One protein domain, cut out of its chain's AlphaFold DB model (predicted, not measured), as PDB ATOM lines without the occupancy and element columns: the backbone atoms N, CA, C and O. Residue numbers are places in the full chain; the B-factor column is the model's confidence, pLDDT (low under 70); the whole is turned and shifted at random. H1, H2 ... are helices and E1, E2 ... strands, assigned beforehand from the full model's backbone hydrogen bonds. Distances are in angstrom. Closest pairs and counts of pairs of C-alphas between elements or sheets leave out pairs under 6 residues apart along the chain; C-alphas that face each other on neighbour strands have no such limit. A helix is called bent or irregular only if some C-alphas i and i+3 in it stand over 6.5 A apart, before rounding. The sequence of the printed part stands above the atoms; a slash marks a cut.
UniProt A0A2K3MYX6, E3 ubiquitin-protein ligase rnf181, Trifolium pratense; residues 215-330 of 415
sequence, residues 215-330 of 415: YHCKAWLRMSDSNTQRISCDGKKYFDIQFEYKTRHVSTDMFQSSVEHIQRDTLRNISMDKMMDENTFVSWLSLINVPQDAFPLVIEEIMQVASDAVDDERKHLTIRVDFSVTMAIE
ATOM      1  N   TYR A 215      46.681 -40.683 -40.789       87.38
ATOM      2  CA  TYR A 215      45.972 -39.794 -41.702       87.38
ATOM      3  C   TYR A 215      45.669 -40.499 -43.020       87.38
ATOM      4  O   TYR A 215      46.550 -41.065 -43.664       87.38
ATOM      5  N   HIS A 216      44.425 -40.396 -43.468       90.06
ATOM      6  CA  HIS A 216      44.012 -40.813 -44.798       90.06
ATOM      7  C   HIS A 216      43.344 -39.634 -45.496       90.06
ATOM      8  O   HIS A 216      42.365 -39.088 -44.998       90.06
ATOM      9  N   CYS A 217      43.870 -39.232 -46.647       93.88
ATOM     10  CA  CYS A 217      43.288 -38.193 -47.484       93.88
ATOM     11  C   CYS A 217      43.102 -38.743 -48.891       93.88
ATOM     12  O   CYS A 217      43.973 -39.448 -49.400       93.88
ATOM     13  N   LYS A 218      41.976 -38.419 -49.518       95.19
ATOM     14  CA  LYS A 218      41.748 -38.704 -50.926       95.19
ATOM     15  C   LYS A 218      40.981 -37.570 -51.575       95.19
ATOM     16  O   LYS A 218      39.872 -37.253 -51.137       95.19
ATOM     17  N   ALA A 219      41.514 -37.028 -52.662       96.12
ATOM     18  CA  ALA A 219      40.815 -36.059 -53.492       96.12
ATOM     19  C   ALA A 219      40.422 -36.642 -54.862       96.12
ATOM     20  O   ALA A 219      41.078 -37.527 -55.406       96.12
ATOM     21  N   TRP A 220      39.306 -36.181 -55.436       95.69
ATOM     22  CA  TRP A 220      38.918 -36.516 -56.812       95.69
ATOM     23  C   TRP A 220      37.959 -35.491 -57.416       95.69
ATOM     24  O   TRP A 220      37.158 -34.863 -56.721       95.69
ATOM     25  N   LEU A 221      37.969 -35.357 -58.742       92.00
ATOM     26  CA  LEU A 221      36.963 -34.563 -59.444       92.00
ATOM     27  C   LEU A 221      35.582 -35.212 -59.337       92.00
ATOM     28  O   LEU A 221      35.379 -36.385 -59.661       92.00
ATOM     29  N   ARG A 222      34.583 -34.418 -58.957       86.69
ATOM     30  CA  ARG A 222      33.184 -34.827 -58.999       86.69
ATOM     31  C   ARG A 222      32.755 -35.032 -60.456       86.69
ATOM     32  O   ARG A 222      32.889 -34.139 -61.300       86.69
ATOM     33  N   MET A 223      32.181 -36.201 -60.735       70.94
ATOM     34  CA  MET A 223      31.492 -36.449 -62.000       70.94
ATOM     35  C   MET A 223      30.254 -35.553 -62.076       70.94
ATOM     36  O   MET A 223      29.492 -35.443 -61.116       70.94
ATOM     37  N   SER A 224      30.084 -34.861 -63.197       59.03
ATOM     38  CA  SER A 224      28.949 -33.969 -63.403       59.03
ATOM     39  C   SER A 224      27.647 -34.765 -63.449       59.03
ATOM     40  O   SER A 224      27.451 -35.569 -64.359       59.03
ATOM     41  N   ASP A 225      26.729 -34.476 -62.528       43.81
ATOM     42  CA  ASP A 225      25.311 -34.704 -62.779       43.81
ATOM     43  C   ASP A 225      24.910 -33.723 -63.891       43.81
ATOM     44  O   ASP A 225      25.227 -32.533 -63.824       43.81
ATOM     45  N   SER A 226      24.280 -34.222 -64.950       39.25
ATOM     46  CA  SER A 226      24.108 -33.575 -66.259       39.25
ATOM     47  C   SER A 226      23.224 -32.311 -66.292       39.25
ATOM     48  O   SER A 226      22.577 -32.063 -67.303       39.25
ATOM     49  N   ASN A 227      23.132 -31.521 -65.215       39.09
ATOM     50  CA  ASN A 227      22.201 -30.389 -65.145       39.09
ATOM     51  C   ASN A 227      22.640 -29.152 -64.337       39.09
ATOM     52  O   ASN A 227      21.836 -28.241 -64.161       39.09
ATOM     53  N   THR A 228      23.886 -29.058 -63.865       41.41
ATOM     54  CA  THR A 228      24.389 -27.829 -63.211       41.41
ATOM     55  C   THR A 228      25.820 -27.529 -63.637       41.41
ATOM     56  O   THR A 228      26.758 -27.657 -62.851       41.41
ATOM     57  N   GLN A 229      26.006 -27.164 -64.903       43.62
ATOM     58  CA  GLN A 229      27.286 -26.651 -65.378       43.62
ATOM     59  C   GLN A 229      27.330 -25.152 -65.068       43.62
ATOM     60  O   GLN A 229      26.586 -24.365 -65.649       43.62
ATOM     61  N   ARG A 230      28.147 -24.763 -64.087       50.34
ATOM     62  CA  ARG A 230      28.444 -23.352 -63.829       50.34
ATOM     63  C   ARG A 230      29.296 -22.823 -64.983       50.34
ATOM     64  O   ARG A 230      30.289 -23.447 -65.354       50.34
ATOM     65  N   ILE A 231      28.869 -21.710 -65.568       49.75
ATOM     66  CA  ILE A 231      29.507 -21.091 -66.731       49.75
ATOM     67  C   ILE A 231      30.557 -20.103 -66.207       49.75
ATOM     68  O   ILE A 231      30.241 -19.268 -65.365       49.75
ATOM     69  N   SER A 232      31.802 -20.218 -66.673       47.81
ATOM     70  CA  SER A 232      32.817 -19.171 -66.483       47.81
ATOM     71  C   SER A 232      32.545 -18.059 -67.488       47.81
ATOM     72  O   SER A 232      32.461 -18.315 -68.690       47.81
ATOM     73  N   CYS A 233      32.401 -16.838 -66.986       47.97
ATOM     74  CA  CYS A 233      32.109 -15.652 -67.790       47.97
ATOM     75  C   CYS A 233      33.374 -15.054 -68.433       47.97
ATOM     76  O   CYS A 233      33.284 -14.317 -69.406       47.97
ATOM     77  N   ASP A 234      34.546 -15.372 -67.886       64.81
ATOM     78  CA  ASP A 234      35.860 -14.822 -68.246       64.81
ATOM     79  C   ASP A 234      36.741 -15.812 -69.032       64.81
ATOM     80  O   ASP A 234      37.907 -15.538 -69.312       64.81
ATOM     81  N   GLY A 235      36.215 -17.001 -69.341       67.69
ATOM     82  CA  GLY A 235      36.959 -18.092 -69.965       67.69
ATOM     83  C   GLY A 235      38.001 -18.764 -69.059       67.69
ATOM     84  O   GLY A 235      38.658 -19.710 -69.514       67.69
ATOM     85  N   LYS A 236      38.150 -18.336 -67.798       76.81
ATOM     86  CA  LYS A 236      39.100 -18.893 -66.826       76.81
ATOM     87  C   LYS A 236      38.530 -20.111 -66.098       76.81
ATOM     88  O   LYS A 236      37.331 -20.384 -66.115       76.81
ATOM     89  N   LYS A 237      39.420 -20.890 -65.484       81.06
ATOM     90  CA  LYS A 237      39.073 -22.113 -64.757       81.06
ATOM     91  C   LYS A 237      38.926 -21.833 -63.258       81.06
ATOM     92  O   LYS A 237      39.797 -21.197 -62.666       81.06
ATOM     93  N   TYR A 238      37.838 -22.333 -62.677       82.31
ATOM     94  CA  TYR A 238      37.483 -22.191 -61.267       82.31
ATOM     95  C   TYR A 238      37.198 -23.545 -60.617       82.31
ATOM     96  O   TYR A 238      36.676 -24.464 -61.258       82.31
ATOM     97  N   PHE A 239      37.486 -23.638 -59.321       85.75
ATOM     98  CA  PHE A 239      37.324 -24.844 -58.520       85.75
ATOM     99  C   PHE A 239      36.457 -24.577 -57.286       85.75
ATOM    100  O   PHE A 239      36.645 -23.595 -56.569       85.75
ATOM    101  N   ASP A 240      35.529 -25.492 -57.014       81.44
ATOM    102  CA  ASP A 240      34.925 -25.668 -55.693       81.44
ATOM    103  C   ASP A 240      35.567 -26.898 -55.033       81.44
ATOM    104  O   ASP A 240      35.718 -27.932 -55.679       81.44
ATOM    105  N   ILE A 241      35.888 -26.832 -53.748       84.00
ATOM    106  CA  ILE A 241      36.382 -27.955 -52.954       84.00
ATOM    107  C   ILE A 241      35.306 -28.322 -51.954       84.00
ATOM    108  O   ILE A 241      34.914 -27.514 -51.122       84.00
ATOM    109  N   GLN A 242      34.823 -29.550 -52.019       81.81
ATOM    110  CA  GLN A 242      33.857 -30.098 -51.089       81.81
ATOM    111  C   GLN A 242      34.565 -31.081 -50.163       81.81
ATOM    112  O   GLN A 242      34.919 -32.179 -50.591       81.81
ATOM    113  N   PHE A 243      34.732 -30.679 -48.910       84.56
ATOM    114  CA  PHE A 243      35.535 -31.376 -47.914       84.56
ATOM    115  C   PHE A 243      34.654 -32.187 -46.970       84.56
ATOM    116  O   PHE A 243      33.663 -31.673 -46.447       84.56
ATOM    117  N   GLU A 244      35.015 -33.442 -46.743       83.44
ATOM    118  CA  GLU A 244      34.453 -34.312 -45.717       83.44
ATOM    119  C   GLU A 244      35.585 -34.738 -44.783       83.44
ATOM    120  O   GLU A 244      36.584 -35.280 -45.235       83.44
ATOM    121  N   TYR A 245      35.429 -34.461 -43.491       80.94
ATOM    122  CA  TYR A 245      36.397 -34.774 -42.451       80.94
ATOM    123  C   TYR A 245      35.803 -35.793 -41.485       80.94
ATOM    124  O   TYR A 245      34.780 -35.512 -40.860       80.94
ATOM    125  N   LYS A 246      36.432 -36.960 -41.353       79.62
ATOM    126  CA  LYS A 246      36.037 -38.033 -40.441       79.62
ATOM    127  C   LYS A 246      37.076 -38.208 -39.336       79.62
ATOM    128  O   LYS A 246      38.246 -38.441 -39.616       79.62
ATOM    129  N   THR A 247      36.664 -38.168 -38.079       72.44
ATOM    130  CA  THR A 247      37.531 -38.538 -36.953       72.44
ATOM    131  C   THR A 247      37.088 -39.889 -36.414       72.44
ATOM    132  O   THR A 247      35.914 -40.059 -36.076       72.44
ATOM    133  N   ARG A 248      38.010 -40.852 -36.347       67.00
ATOM    134  CA  ARG A 248      37.782 -42.182 -35.780       67.00
ATOM    135  C   ARG A 248      38.679 -42.377 -34.564       67.00
ATOM    136  O   ARG A 248      39.897 -42.268 -34.665       67.00
ATOM    137  N   HIS A 249      38.066 -42.731 -33.444       67.25
ATOM    138  CA  HIS A 249      38.776 -43.165 -32.245       67.25
ATOM    139  C   HIS A 249      38.789 -44.693 -32.195       67.25
ATOM    140  O   HIS A 249      37.727 -45.320 -32.294       67.25
ATOM    141  N   VAL A 250      39.976 -45.286 -32.077       58.22
ATOM    142  CA  VAL A 250      40.147 -46.735 -31.929       58.22
ATOM    143  C   VAL A 250      40.679 -46.995 -30.526       58.22
ATOM    144  O   VAL A 250      41.802 -46.613 -30.214       58.22
ATOM    145  N   SER A 251      39.841 -47.606 -29.686       52.31
ATOM    146  CA  SER A 251      40.269 -48.218 -28.424       52.31
ATOM    147  C   SER A 251      40.815 -49.612 -28.723       52.31
ATOM    148  O   SER A 251      40.313 -50.305 -29.614       52.31
ATOM    149  N   THR A 252      41.838 -50.026 -27.983       51.44
ATOM    150  CA  THR A 252      42.416 -51.374 -28.045       51.44
ATOM    151  C   THR A 252      41.473 -52.444 -27.481       51.44
ATOM    152  O   THR A 252      41.680 -53.637 -27.725       51.44
ATOM    153  N   ASP A 253      40.404 -52.048 -26.783       43.78
ATOM    154  CA  ASP A 253      39.422 -52.967 -26.226       43.78
ATOM    155  C   ASP A 253      38.438 -53.455 -27.308       43.78
ATOM    156  O   ASP A 253      37.677 -52.687 -27.906       43.78
ATOM    157  N   MET A 254      38.416 -54.771 -27.550       44.97
ATOM    158  CA  MET A 254      37.655 -55.443 -28.622       44.97
ATOM    159  C   MET A 254      36.117 -55.297 -28.521       44.97
ATOM    160  O   MET A 254      35.387 -55.942 -29.279       44.97
ATOM    161  N   PHE A 255      35.602 -54.479 -27.597       42.53
ATOM    162  CA  PHE A 255      34.180 -54.351 -27.276       42.53
ATOM    163  C   PHE A 255      33.593 -52.934 -27.366       42.53
ATOM    164  O   PHE A 255      32.377 -52.801 -27.199       42.53
ATOM    165  N   GLN A 256      34.369 -51.891 -27.682       41.69
ATOM    166  CA  GLN A 256      33.813 -50.544 -27.874       41.69
ATOM    167  C   GLN A 256      33.685 -50.176 -29.357       41.69
ATOM    168  O   GLN A 256      34.632 -50.222 -30.136       41.69
ATOM    169  N   SER A 257      32.466 -49.820 -29.766       40.19
ATOM    170  CA  SER A 257      32.174 -49.314 -31.107       40.19
ATOM    171  C   SER A 257      32.947 -48.020 -31.363       40.19
ATOM    172  O   SER A 257      32.763 -47.055 -30.622       40.19
ATOM    173  N   SER A 258      33.750 -47.977 -32.428       48.12
ATOM    174  CA  SER A 258      34.424 -46.759 -32.882       48.12
ATOM    175  C   SER A 258      33.400 -45.644 -33.108       48.12
ATOM    176  O   SER A 258      32.492 -45.789 -33.932       48.12
ATOM    177  N   VAL A 259      33.531 -44.536 -32.378       46.19
ATOM    178  CA  VAL A 259      32.716 -43.341 -32.609       46.19
ATOM    179  C   VAL A 259      33.339 -42.578 -33.774       46.19
ATOM    180  O   VAL A 259      34.475 -42.116 -33.678       46.19
ATOM    181  N   GLU A 260      32.605 -42.476 -34.883       52.53
ATOM    182  CA  GLU A 260      32.986 -41.667 -36.042       52.53
ATOM    183  C   GLU A 260      32.259 -40.320 -35.995       52.53
ATOM    184  O   GLU A 260      31.026 -40.273 -35.993       52.53
ATOM    185  N   HIS A 261      33.006 -39.216 -35.984       55.53
ATOM    186  CA  HIS A 261      32.440 -37.875 -36.129       55.53
ATOM    187  C   HIS A 261      32.757 -37.330 -37.525       55.53
ATOM    188  O   HIS A 261      33.896 -37.388 -37.976       55.53
ATOM    189  N   ILE A 262      31.729 -36.831 -38.224       61.34
ATOM    190  CA  ILE A 262      31.833 -36.385 -39.619       61.34
ATOM    191  C   ILE A 262      31.496 -34.897 -39.725       61.34
ATOM    192  O   ILE A 262      30.356 -34.484 -39.498       61.34
ATOM    193  N   GLN A 263      32.464 -34.103 -40.165       59.69
ATOM    194  CA  GLN A 263      32.315 -32.697 -40.516       59.69
ATOM    195  C   GLN A 263      32.355 -32.525 -42.038       59.69
ATOM    196  O   GLN A 263      33.028 -33.264 -42.747       59.69
ATOM    197  N   ARG A 264      31.599 -31.558 -42.567       67.75
ATOM    198  CA  ARG A 264      31.602 -31.231 -43.997       67.75
ATOM    199  C   ARG A 264      31.703 -29.734 -44.197       67.75
ATOM    200  O   ARG A 264      30.991 -28.995 -43.519       67.75
ATOM    201  N   ASP A 265      32.518 -29.323 -45.156       71.88
ATOM    202  CA  ASP A 265      32.707 -27.923 -45.526       71.88
ATOM    203  C   ASP A 265      32.834 -27.766 -47.051       71.88
ATOM    204  O   ASP A 265      32.899 -28.748 -47.798       71.88
ATOM    205  N   THR A 266      32.765 -26.537 -47.563       69.06
ATOM    206  CA  THR A 266      32.938 -26.281 -48.995       69.06
ATOM    207  C   THR A 266      33.594 -24.932 -49.233       69.06
ATOM    208  O   THR A 266      32.968 -23.897 -49.009       69.06
ATOM    209  N   LEU A 267      34.801 -24.957 -49.793       73.75
ATOM    210  CA  LEU A 267      35.480 -23.783 -50.327       73.75
ATOM    211  C   LEU A 267      35.066 -23.599 -51.790       73.75
ATOM    212  O   LEU A 267      34.942 -24.579 -52.522       73.75
ATOM    213  N   ARG A 268      34.773 -22.375 -52.230       79.00
ATOM    214  CA  ARG A 268      34.185 -22.133 -53.558       79.00
ATOM    215  C   ARG A 268      34.957 -21.105 -54.358       79.00
ATOM    216  O   ARG A 268      35.603 -20.238 -53.783       79.00
ATOM    217  N   ASN A 269      34.781 -21.168 -55.675       72.19
ATOM    218  CA  ASN A 269      35.226 -20.147 -56.619       72.19
ATOM    219  C   ASN A 269      36.728 -19.818 -56.522       72.19
ATOM    220  O   ASN A 269      37.143 -18.659 -56.556       72.19
ATOM    221  N   ILE A 270      37.553 -20.852 -56.390       81.06
ATOM    222  CA  ILE A 270      39.007 -20.722 -56.333       81.06
ATOM    223  C   ILE A 270      39.519 -20.630 -57.771       81.06
ATOM    224  O   ILE A 270      39.260 -21.529 -58.572       81.06
ATOM    225  N   SER A 271      40.206 -19.543 -58.121       82.00
ATOM    226  CA  SER A 271      40.866 -19.423 -59.424       82.00
ATOM    227  C   SER A 271      42.065 -20.366 -59.506       82.00
ATOM    228  O   SER A 271      42.657 -20.695 -58.481       82.00
ATOM    229  N   MET A 272      42.470 -20.753 -60.717       86.25
ATOM    230  CA  MET A 272      43.655 -21.598 -60.916       86.25
ATOM    231  C   MET A 272      44.915 -21.045 -60.223       86.25
ATOM    232  O   MET A 272      45.635 -21.806 -59.590       86.25
ATOM    233  N   ASP A 273      45.144 -19.728 -60.263       83.38
ATOM    234  CA  ASP A 273      46.317 -19.111 -59.623       83.38
ATOM    235  C   ASP A 273      46.315 -19.304 -58.100       83.38
ATOM    236  O   ASP A 273      47.332 -19.653 -57.512       83.38
ATOM    237  N   LYS A 274      45.151 -19.130 -57.460       83.88
ATOM    238  CA  LYS A 274      44.988 -19.363 -56.016       83.88
ATOM    239  C   LYS A 274      45.031 -20.846 -55.671       83.88
ATOM    240  O   LYS A 274      45.446 -21.209 -54.579       83.88
ATOM    241  N   MET A 275      44.602 -21.695 -56.601       87.31
ATOM    242  CA  MET A 275      44.615 -23.142 -56.439       87.31
ATOM    243  C   MET A 275      46.039 -23.695 -56.320       87.31
ATOM    244  O   MET A 275      46.234 -24.723 -55.686       87.31
ATOM    245  N   MET A 276      47.017 -23.000 -56.909       86.75
ATOM    246  CA  MET A 276      48.434 -23.362 -56.866       86.75
ATOM    247  C   MET A 276      49.215 -22.655 -55.745       86.75
ATOM    248  O   MET A 276      50.430 -22.812 -55.659       86.75
ATOM    249  N   ASP A 277      48.537 -21.886 -54.885       85.31
ATOM    250  CA  ASP A 277      49.120 -21.255 -53.697       85.31
ATOM    251  C   ASP A 277      48.697 -22.021 -52.438       85.31
ATOM    252  O   ASP A 277      47.536 -21.966 -52.026       85.31
ATOM    253  N   GLU A 278      49.651 -22.705 -51.802       83.06
ATOM    254  CA  GLU A 278      49.430 -23.497 -50.585       83.06
ATOM    255  C   GLU A 278      48.777 -22.674 -49.460       83.06
ATOM    256  O   GLU A 278      47.922 -23.177 -48.720       83.06
ATOM    257  N   ASN A 279      49.102 -21.378 -49.359       83.69
ATOM    258  CA  ASN A 279      48.576 -20.500 -48.310       83.69
ATOM    259  C   ASN A 279      47.063 -20.283 -48.417       83.69
ATOM    260  O   ASN A 279      46.410 -20.009 -47.403       83.69
ATOM    261  N   THR A 280      46.493 -20.448 -49.616       81.31
ATOM    262  CA  THR A 280      45.043 -20.389 -49.849       81.31
ATOM    263  C   THR A 280      44.302 -21.384 -48.957       81.31
ATOM    264  O   THR A 280      43.204 -21.091 -48.477       81.31
ATOM    265  N   PHE A 281      44.902 -22.549 -48.698       85.19
ATOM    266  CA  PHE A 281      44.253 -23.642 -47.983       85.19
ATOM    267  C   PHE A 281      44.552 -23.647 -46.485       85.19
ATOM    268  O   PHE A 281      43.680 -24.037 -45.715       85.19
ATOM    269  N   VAL A 282      45.722 -23.168 -46.043       78.81
ATOM    270  CA  VAL A 282      46.153 -23.217 -44.628       78.81
ATOM    271  C   VAL A 282      45.119 -22.597 -43.682       78.81
ATOM    272  O   VAL A 282      44.703 -23.219 -42.703       78.81
ATOM    273  N   SER A 283      44.650 -21.384 -43.994       71.62
ATOM    274  CA  SER A 283      43.667 -20.683 -43.151       71.62
ATOM    275  C   SER A 283      42.321 -21.411 -43.110       71.62
ATOM    276  O   SER A 283      41.669 -21.469 -42.067       71.62
ATOM    277  N   TRP A 284      41.909 -21.997 -44.237       80.75
ATOM    278  CA  TRP A 284      40.656 -22.740 -44.338       80.75
ATOM    279  C   TRP A 284      40.727 -24.093 -43.616       80.75
ATOM    280  O   TRP A 284      39.831 -24.394 -42.833       80.75
ATOM    281  N   LEU A 285      41.808 -24.863 -43.791       77.06
ATOM    282  CA  LEU A 285      42.035 -26.140 -43.102       77.06
ATOM    283  C   LEU A 285      42.109 -25.959 -41.581       77.06
ATOM    284  O   LEU A 285      41.518 -26.743 -40.833       77.06
ATOM    285  N   SER A 286      42.742 -24.876 -41.122       71.56
ATOM    286  CA  SER A 286      42.737 -24.502 -39.707       71.56
ATOM    287  C   SER A 286      41.334 -24.164 -39.195       71.56
ATOM    288  O   SER A 286      40.994 -24.556 -38.082       71.56
ATOM    289  N   LEU A 287      40.502 -23.466 -39.982       68.00
ATOM    290  CA  LEU A 287      39.132 -23.097 -39.595       68.00
ATOM    291  C   LEU A 287      38.234 -24.327 -39.390       68.00
ATOM    292  O   LEU A 287      37.345 -24.321 -38.536       68.00
ATOM    293  N   ILE A 288      38.465 -25.384 -40.170       68.75
ATOM    294  CA  ILE A 288      37.713 -26.639 -40.076       68.75
ATOM    295  C   ILE A 288      38.348 -27.662 -39.120       68.75
ATOM    296  O   ILE A 288      37.848 -28.782 -39.043       68.75
ATOM    297  N   ASN A 289      39.369 -27.266 -38.349       69.50
ATOM    298  CA  ASN A 289      40.079 -28.083 -37.355       69.50
ATOM    299  C   ASN A 289      40.743 -29.349 -37.923       69.50
ATOM    300  O   ASN A 289      40.758 -30.394 -37.266       69.50
ATOM    301  N   VAL A 290      41.295 -29.277 -39.136       78.50
ATOM    302  CA  VAL A 290      42.222 -30.316 -39.606       78.50
ATOM    303  C   VAL A 290      43.531 -30.198 -38.794       78.50
ATOM    304  O   VAL A 290      43.956 -29.077 -38.505       78.50
ATOM    305  N   PRO A 291      44.167 -31.310 -38.380       78.94
ATOM    306  CA  PRO A 291      45.467 -31.276 -37.708       78.94
ATOM    307  C   PRO A 291      46.539 -30.610 -38.582       78.94
ATOM    308  O   PRO A 291      46.602 -30.864 -39.785       78.94
ATOM    309  N   GLN A 292      47.376 -29.746 -37.998       81.81
ATOM    310  CA  GLN A 292      48.362 -28.959 -38.761       81.81
ATOM    311  C   GLN A 292      49.404 -29.833 -39.471       81.81
ATOM    312  O   GLN A 292      49.833 -29.517 -40.577       81.81
ATOM    313  N   ASP A 293      49.780 -30.951 -38.859       84.81
ATOM    314  CA  ASP A 293      50.671 -31.967 -39.418       84.81
ATOM    315  C   ASP A 293      50.051 -32.734 -40.600       84.81
ATOM    316  O   ASP A 293      50.782 -33.272 -41.428       84.81
ATOM    317  N   ALA A 294      48.722 -32.713 -40.746       88.44
ATOM    318  CA  ALA A 294      48.016 -33.255 -41.904       88.44
ATOM    319  C   ALA A 294      47.812 -32.236 -43.044       88.44
ATOM    320  O   ALA A 294      47.340 -32.615 -44.119       88.44
ATOM    321  N   PHE A 295      48.154 -30.952 -42.855       89.56
ATOM    322  CA  PHE A 295      47.973 -29.931 -43.899       89.56
ATOM    323  C   PHE A 295      48.706 -30.263 -45.200       89.56
ATOM    324  O   PHE A 295      48.050 -30.196 -46.241       89.56
ATOM    325  N   PRO A 296      49.996 -30.663 -45.190       93.50
ATOM    326  CA  PRO A 296      50.713 -30.954 -46.429       93.50
ATOM    327  C   PRO A 296      50.026 -32.051 -47.249       93.50
ATOM    328  O   PRO A 296      49.793 -31.864 -48.437       93.50
ATOM    329  N   LEU A 297      49.591 -33.133 -46.591       93.69
ATOM    330  CA  LEU A 297      48.887 -34.253 -47.225       93.69
ATOM    331  C   LEU A 297      47.592 -33.803 -47.920       93.69
ATOM    332  O   LEU A 297      47.294 -34.209 -49.040       93.69
ATOM    333  N   VAL A 298      46.791 -32.980 -47.241       94.25
ATOM    334  CA  VAL A 298      45.510 -32.510 -47.779       94.25
ATOM    335  C   VAL A 298      45.715 -31.537 -48.939       94.25
ATOM    336  O   VAL A 298      45.004 -31.619 -49.943       94.25
ATOM    337  N   ILE A 299      46.667 -30.615 -48.800       94.50
ATOM    338  CA  ILE A 299      46.977 -29.608 -49.817       94.50
ATOM    339  C   ILE A 299      47.526 -30.276 -51.080       94.50
ATOM    340  O   ILE A 299      47.043 -29.978 -52.171       94.50
ATOM    341  N   GLU A 300      48.460 -31.218 -50.933       95.25
ATOM    342  CA  GLU A 300      49.049 -31.967 -52.046       95.25
ATOM    343  C   GLU A 300      47.975 -32.705 -52.857       95.25
ATOM    344  O   GLU A 300      47.899 -32.537 -54.072       95.25
ATOM    345  N   GLU A 301      47.070 -33.431 -52.193       96.00
ATOM    346  CA  GLU A 301      45.952 -34.126 -52.848       96.00
ATOM    347  C   GLU A 301      45.043 -33.167 -53.636       96.00
ATOM    348  O   GLU A 301      44.652 -33.435 -54.776       96.00
ATOM    349  N   ILE A 302      44.712 -32.016 -53.049       95.44
ATOM    350  CA  ILE A 302      43.879 -30.992 -53.690       95.44
ATOM    351  C   ILE A 302      44.575 -30.411 -54.930       95.44
ATOM    352  O   ILE A 302      43.948 -30.284 -55.989       95.44
ATOM    353  N   MET A 303      45.855 -30.057 -54.804       94.75
ATOM    354  CA  MET A 303      46.648 -29.457 -55.876       94.75
ATOM    355  C   MET A 303      46.913 -30.450 -57.008       94.75
ATOM    356  O   MET A 303      46.807 -30.076 -58.178       94.75
ATOM    357  N   GLN A 304      47.164 -31.722 -56.689       94.88
ATOM    358  CA  GLN A 304      47.354 -32.772 -57.686       94.88
ATOM    359  C   GLN A 304      46.101 -32.940 -58.551       94.88
ATOM    360  O   GLN A 304      46.186 -32.904 -59.778       94.88
ATOM    361  N   VAL A 305      44.916 -33.014 -57.935       95.12
ATOM    362  CA  VAL A 305      43.652 -33.107 -58.684       95.12
ATOM    363  C   VAL A 305      43.399 -31.858 -59.533       95.12
ATOM    364  O   VAL A 305      42.852 -31.966 -60.629       95.12
ATOM    365  N   ALA A 306      43.782 -30.672 -59.057       92.88
ATOM    366  CA  ALA A 306      43.669 -29.443 -59.840       92.88
ATOM    367  C   ALA A 306      44.604 -29.435 -61.059       92.88
ATOM    368  O   ALA A 306      44.189 -29.016 -62.143       92.88
ATOM    369  N   SER A 307      45.834 -29.928 -60.884       93.75
ATOM    370  CA  SER A 307      46.846 -30.066 -61.935       93.75
ATOM    371  C   SER A 307      46.403 -31.057 -63.015       93.75
ATOM    372  O   SER A 307      46.392 -30.728 -64.201       93.75
ATOM    373  N   ASP A 308      45.895 -32.224 -62.616       92.75
ATOM    374  CA  ASP A 308      45.368 -33.228 -63.549       92.75
ATOM    375  C   ASP A 308      44.139 -32.719 -64.321       92.75
ATOM    376  O   ASP A 308      43.810 -33.197 -65.407       92.75
ATOM    377  N   ALA A 309      43.449 -31.722 -63.767       88.81
ATOM    378  CA  ALA A 309      42.280 -31.122 -64.378       88.81
ATOM    379  C   ALA A 309      42.597 -29.968 -65.336       88.81
ATOM    380  O   ALA A 309      41.647 -29.360 -65.831       88.81
ATOM    381  N   VAL A 310      43.864 -29.621 -65.606       87.50
ATOM    382  CA  VAL A 310      44.248 -28.484 -66.475       87.50
ATOM    383  C   VAL A 310      43.610 -28.586 -67.863       87.50
ATOM    384  O   VAL A 310      43.029 -27.601 -68.328       87.50
ATOM    385  N   ASP A 311      43.594 -29.779 -68.455       85.88
ATOM    386  CA  ASP A 311      43.054 -30.030 -69.801       85.88
ATOM    387  C   ASP A 311      41.536 -30.275 -69.831       85.88
ATOM    388  O   ASP A 311      40.946 -30.463 -70.895       85.88
ATOM    389  N   ASP A 312      40.864 -30.255 -68.676       86.81
ATOM    390  CA  ASP A 312      39.416 -30.454 -68.617       86.81
ATOM    391  C   ASP A 312      38.672 -29.297 -69.310       86.81
ATOM    392  O   ASP A 312      38.878 -28.122 -68.993       86.81
ATOM    393  N   GLU A 313      37.774 -29.612 -70.243       83.75
ATOM    394  CA  GLU A 313      36.999 -28.606 -70.981       83.75
ATOM    395  C   GLU A 313      36.038 -27.818 -70.073       83.75
ATOM    396  O   GLU A 313      35.621 -26.699 -70.399       83.75
ATOM    397  N   ARG A 314      35.681 -28.370 -68.904       82.31
ATOM    398  CA  ARG A 314      34.827 -27.696 -67.927       82.31
ATOM    399  C   ARG A 314      35.590 -26.534 -67.307       82.31
ATOM    400  O   ARG A 314      36.646 -26.682 -66.699       82.31
ATOM    401  N   LYS A 315      34.982 -25.355 -67.386       80.06
ATOM    402  CA  LYS A 315      35.521 -24.149 -66.754       80.06
ATOM    403  C   LYS A 315      35.282 -24.087 -65.251       80.06
ATOM    404  O   LYS A 315      36.003 -23.386 -64.557       80.06
ATOM    405  N   HIS A 316      34.292 -24.816 -64.750       80.88
ATOM    406  CA  HIS A 316      34.023 -24.905 -63.326       80.88
ATOM    407  C   HIS A 316      34.049 -26.364 -62.896       80.88
ATOM    408  O   HIS A 316      33.229 -27.178 -63.330       80.88
ATOM    409  N   LEU A 317      34.987 -26.678 -62.018       84.88
ATOM    410  CA  LEU A 317      35.228 -28.017 -61.512       84.88
ATOM    411  C   LEU A 317      34.864 -28.082 -60.036       84.88
ATOM    412  O   LEU A 317      34.779 -27.071 -59.340       84.88
ATOM    413  N   THR A 318      34.593 -29.286 -59.557       85.88
ATOM    414  CA  THR A 318      34.372 -29.515 -58.135       85.88
ATOM    415  C   THR A 318      35.234 -30.678 -57.703       85.88
ATOM    416  O   THR A 318      35.058 -31.783 -58.208       85.88
ATOM    417  N   ILE A 319      36.148 -30.425 -56.781       91.38
ATOM    418  CA  ILE A 319      36.998 -31.427 -56.154       91.38
ATOM    419  C   ILE A 319      36.287 -31.893 -54.890       91.38
ATOM    420  O   ILE A 319      35.827 -31.090 -54.083       91.38
ATOM    421  N   ARG A 320      36.136 -33.202 -54.736       90.94
ATOM    422  CA  ARG A 320      35.714 -33.842 -53.493       90.94
ATOM    423  C   ARG A 320      36.962 -34.256 -52.747       90.94
ATOM    424  O   ARG A 320      37.851 -34.825 -53.367       90.94
ATOM    425  N   VAL A 321      36.998 -33.987 -51.452       93.31
ATOM    426  CA  VAL A 321      38.083 -34.406 -50.571       93.31
ATOM    427  C   VAL A 321      37.467 -35.178 -49.420       93.31
ATOM    428  O   VAL A 321      36.563 -34.669 -48.757       93.31
ATOM    429  N   ASP A 322      37.926 -36.404 -49.227       90.50
ATOM    430  CA  ASP A 322      37.603 -37.235 -48.076       90.50
ATOM    431  C   ASP A 322      38.865 -37.369 -47.233       90.50
ATOM    432  O   ASP A 322      39.853 -37.962 -47.665       90.50
ATOM    433  N   PHE A 323      38.844 -36.750 -46.061       91.06
ATOM    434  CA  PHE A 323      39.933 -36.767 -45.106       91.06
ATOM    435  C   PHE A 323      39.470 -37.491 -43.847       91.06
ATOM    436  O   PHE A 323      38.405 -37.198 -43.304       91.06
ATOM    437  N   SER A 324      40.271 -38.424 -43.353       85.31
ATOM    438  CA  SER A 324      40.013 -39.105 -42.098       85.31
ATOM    439  C   SER A 324      41.262 -39.235 -41.251       85.31
ATOM    440  O   SER A 324      42.326 -39.574 -41.762       85.31
ATOM    441  N   VAL A 325      41.103 -39.028 -39.950       83.62
ATOM    442  CA  VAL A 325      42.130 -39.312 -38.948       83.62
ATOM    443  C   VAL A 325      41.684 -40.486 -38.092       83.62
ATOM    444  O   VAL A 325      40.554 -40.502 -37.591       83.62
ATOM    445  N   THR A 326      42.576 -41.457 -37.924       80.50
ATOM    446  CA  THR A 326      42.434 -42.512 -36.925       80.50
ATOM    447  C   THR A 326      43.386 -42.215 -35.781       80.50
ATOM    448  O   THR A 326      44.601 -42.190 -35.962       80.50
ATOM    449  N   MET A 327      42.813 -41.965 -34.609       67.88
ATOM    450  CA  MET A 327      43.560 -41.749 -33.379       67.88
ATOM    451  C   MET A 327      43.580 -43.067 -32.612       67.88
ATOM    452  O   MET A 327      42.516 -43.618 -32.299       67.88
ATOM    453  N   ALA A 328      44.777 -43.576 -32.343       60.66
ATOM    454  CA  ALA A 328      44.962 -44.666 -31.404       60.66
ATOM    455  C   ALA A 328      44.876 -44.087 -29.990       60.66
ATOM    456  O   ALA A 328      45.578 -43.135 -29.657       60.66
ATOM    457  N   ILE A 329      43.962 -44.626 -29.192       55.19
ATOM    458  CA  ILE A 329      43.951 -44.384 -27.755       55.19
ATOM    459  C   ILE A 329      44.873 -45.460 -27.189       55.19
ATOM    460  O   ILE A 329      44.545 -46.642 -27.295       55.19
ATOM    461  N   GLU A 330      46.045 -45.084 -26.684       49.81
ATOM    462  CA  GLU A 330      46.833 -46.022 -25.891       49.81
ATOM    463  C   GLU A 330      46.018 -46.328 -24.632       49.81
ATOM    464  O   GLU A 330      45.773 -45.440 -23.820       49.81
TER     465      GLU A 330
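This is residues 215 to 330 of the 415 residues of the protein "E3 ubiquitin-protein ligase rnf181" of Trifolium pratense (UniProt A0A2K3MYX6). A long, twisted sheet of four strands has its helices on one face, with the longest helix, H3, packed over E1 and E4, and the other face bare of named helices. H2 and the short H1 are on E3's side of H3, and a long loop, residues 222 to 237, joins E1 to E2. The printed part has 116 residues, with four named strands and three named helices in the order E1 E2 E3 H1 H2 H3 E4; the sheet is mixed, in the order E1 E4 E2 E3, and the class is mixed, helices and strands. The whole is only just loose, close to compact, with a radius of gyration of the C-alphas of 16.3 A, and it is elongated, spanning 56 by 31 by 22 A.

E1, residues 215 to 221, is an edge strand, antiparallel to E4, residues 316 to 329, with N 218 and O 322 2.9 A apart, within hydrogen-bond range. E2, residues 238 to 251, is parallel to E4, with N 244 and O 321 at 2.8 A. E2 and E3, residues 260 to 271, form an antiparallel hairpin, with N 243 and O 265 at 2.9 A; E3, the other edge strand, bends by 50 degrees at residue 268. H1, residues 272 to 275, only grazes the sheet. H2, residues 279 to 287, and H3, residues 292 to 308, are on one face of the sheet, in two layers, one of strands and one of helices. H3 lies over E1 and E4 at a height over the sheet of 8.1 A, and runs along the strands, only just, at 28 degrees to E4 on the local plane. The closest C-alphas of E1 and H3 are those of Ala 219 and Glu 301, 5.5 A apart. H2 touches H3, with residues 292 to 299 of H3 alone, at a steep tilt of 49 degrees, opposite ways; their closest C-alphas, of Phe 281 and Ile 299, are 6.8 A apart. H1 and H3 only just touch, with 3 pairs of C-alphas within 8 A, the closest those of Met 275 and Met 303 at 6.7 A. The O i to N i+4 pairs within hydrogen-bond range are 3 of 5 in H2 and 11 of 13 in H3; H1 is too short for such a pair.

E1 begins at C-alpha 215 (45.972, -39.794, -41.702) and is 20.6 A long. E2 is 42.0 A long and E3 33.2 A. H3 is 25.3 A long and irregular, C-alphas 293 and 296 being 7.1 A apart; H2 is only just irregular, C-alphas 280 and 283 being 6.8 A apart. E4, 41.8 A long, ends at C-alpha 329 (43.951, -44.384, -27.755).

The two C-alphas farthest apart, of Asp 234 and Phe 255, are 57.0 A apart. The printed part has no cut, and its one long link is E1 to E2. The mean pLDDT of the printed part is 75.5; residues 224 to 235, 248 to 264, 266, 287 to 289 and 327 to 330 are under 70.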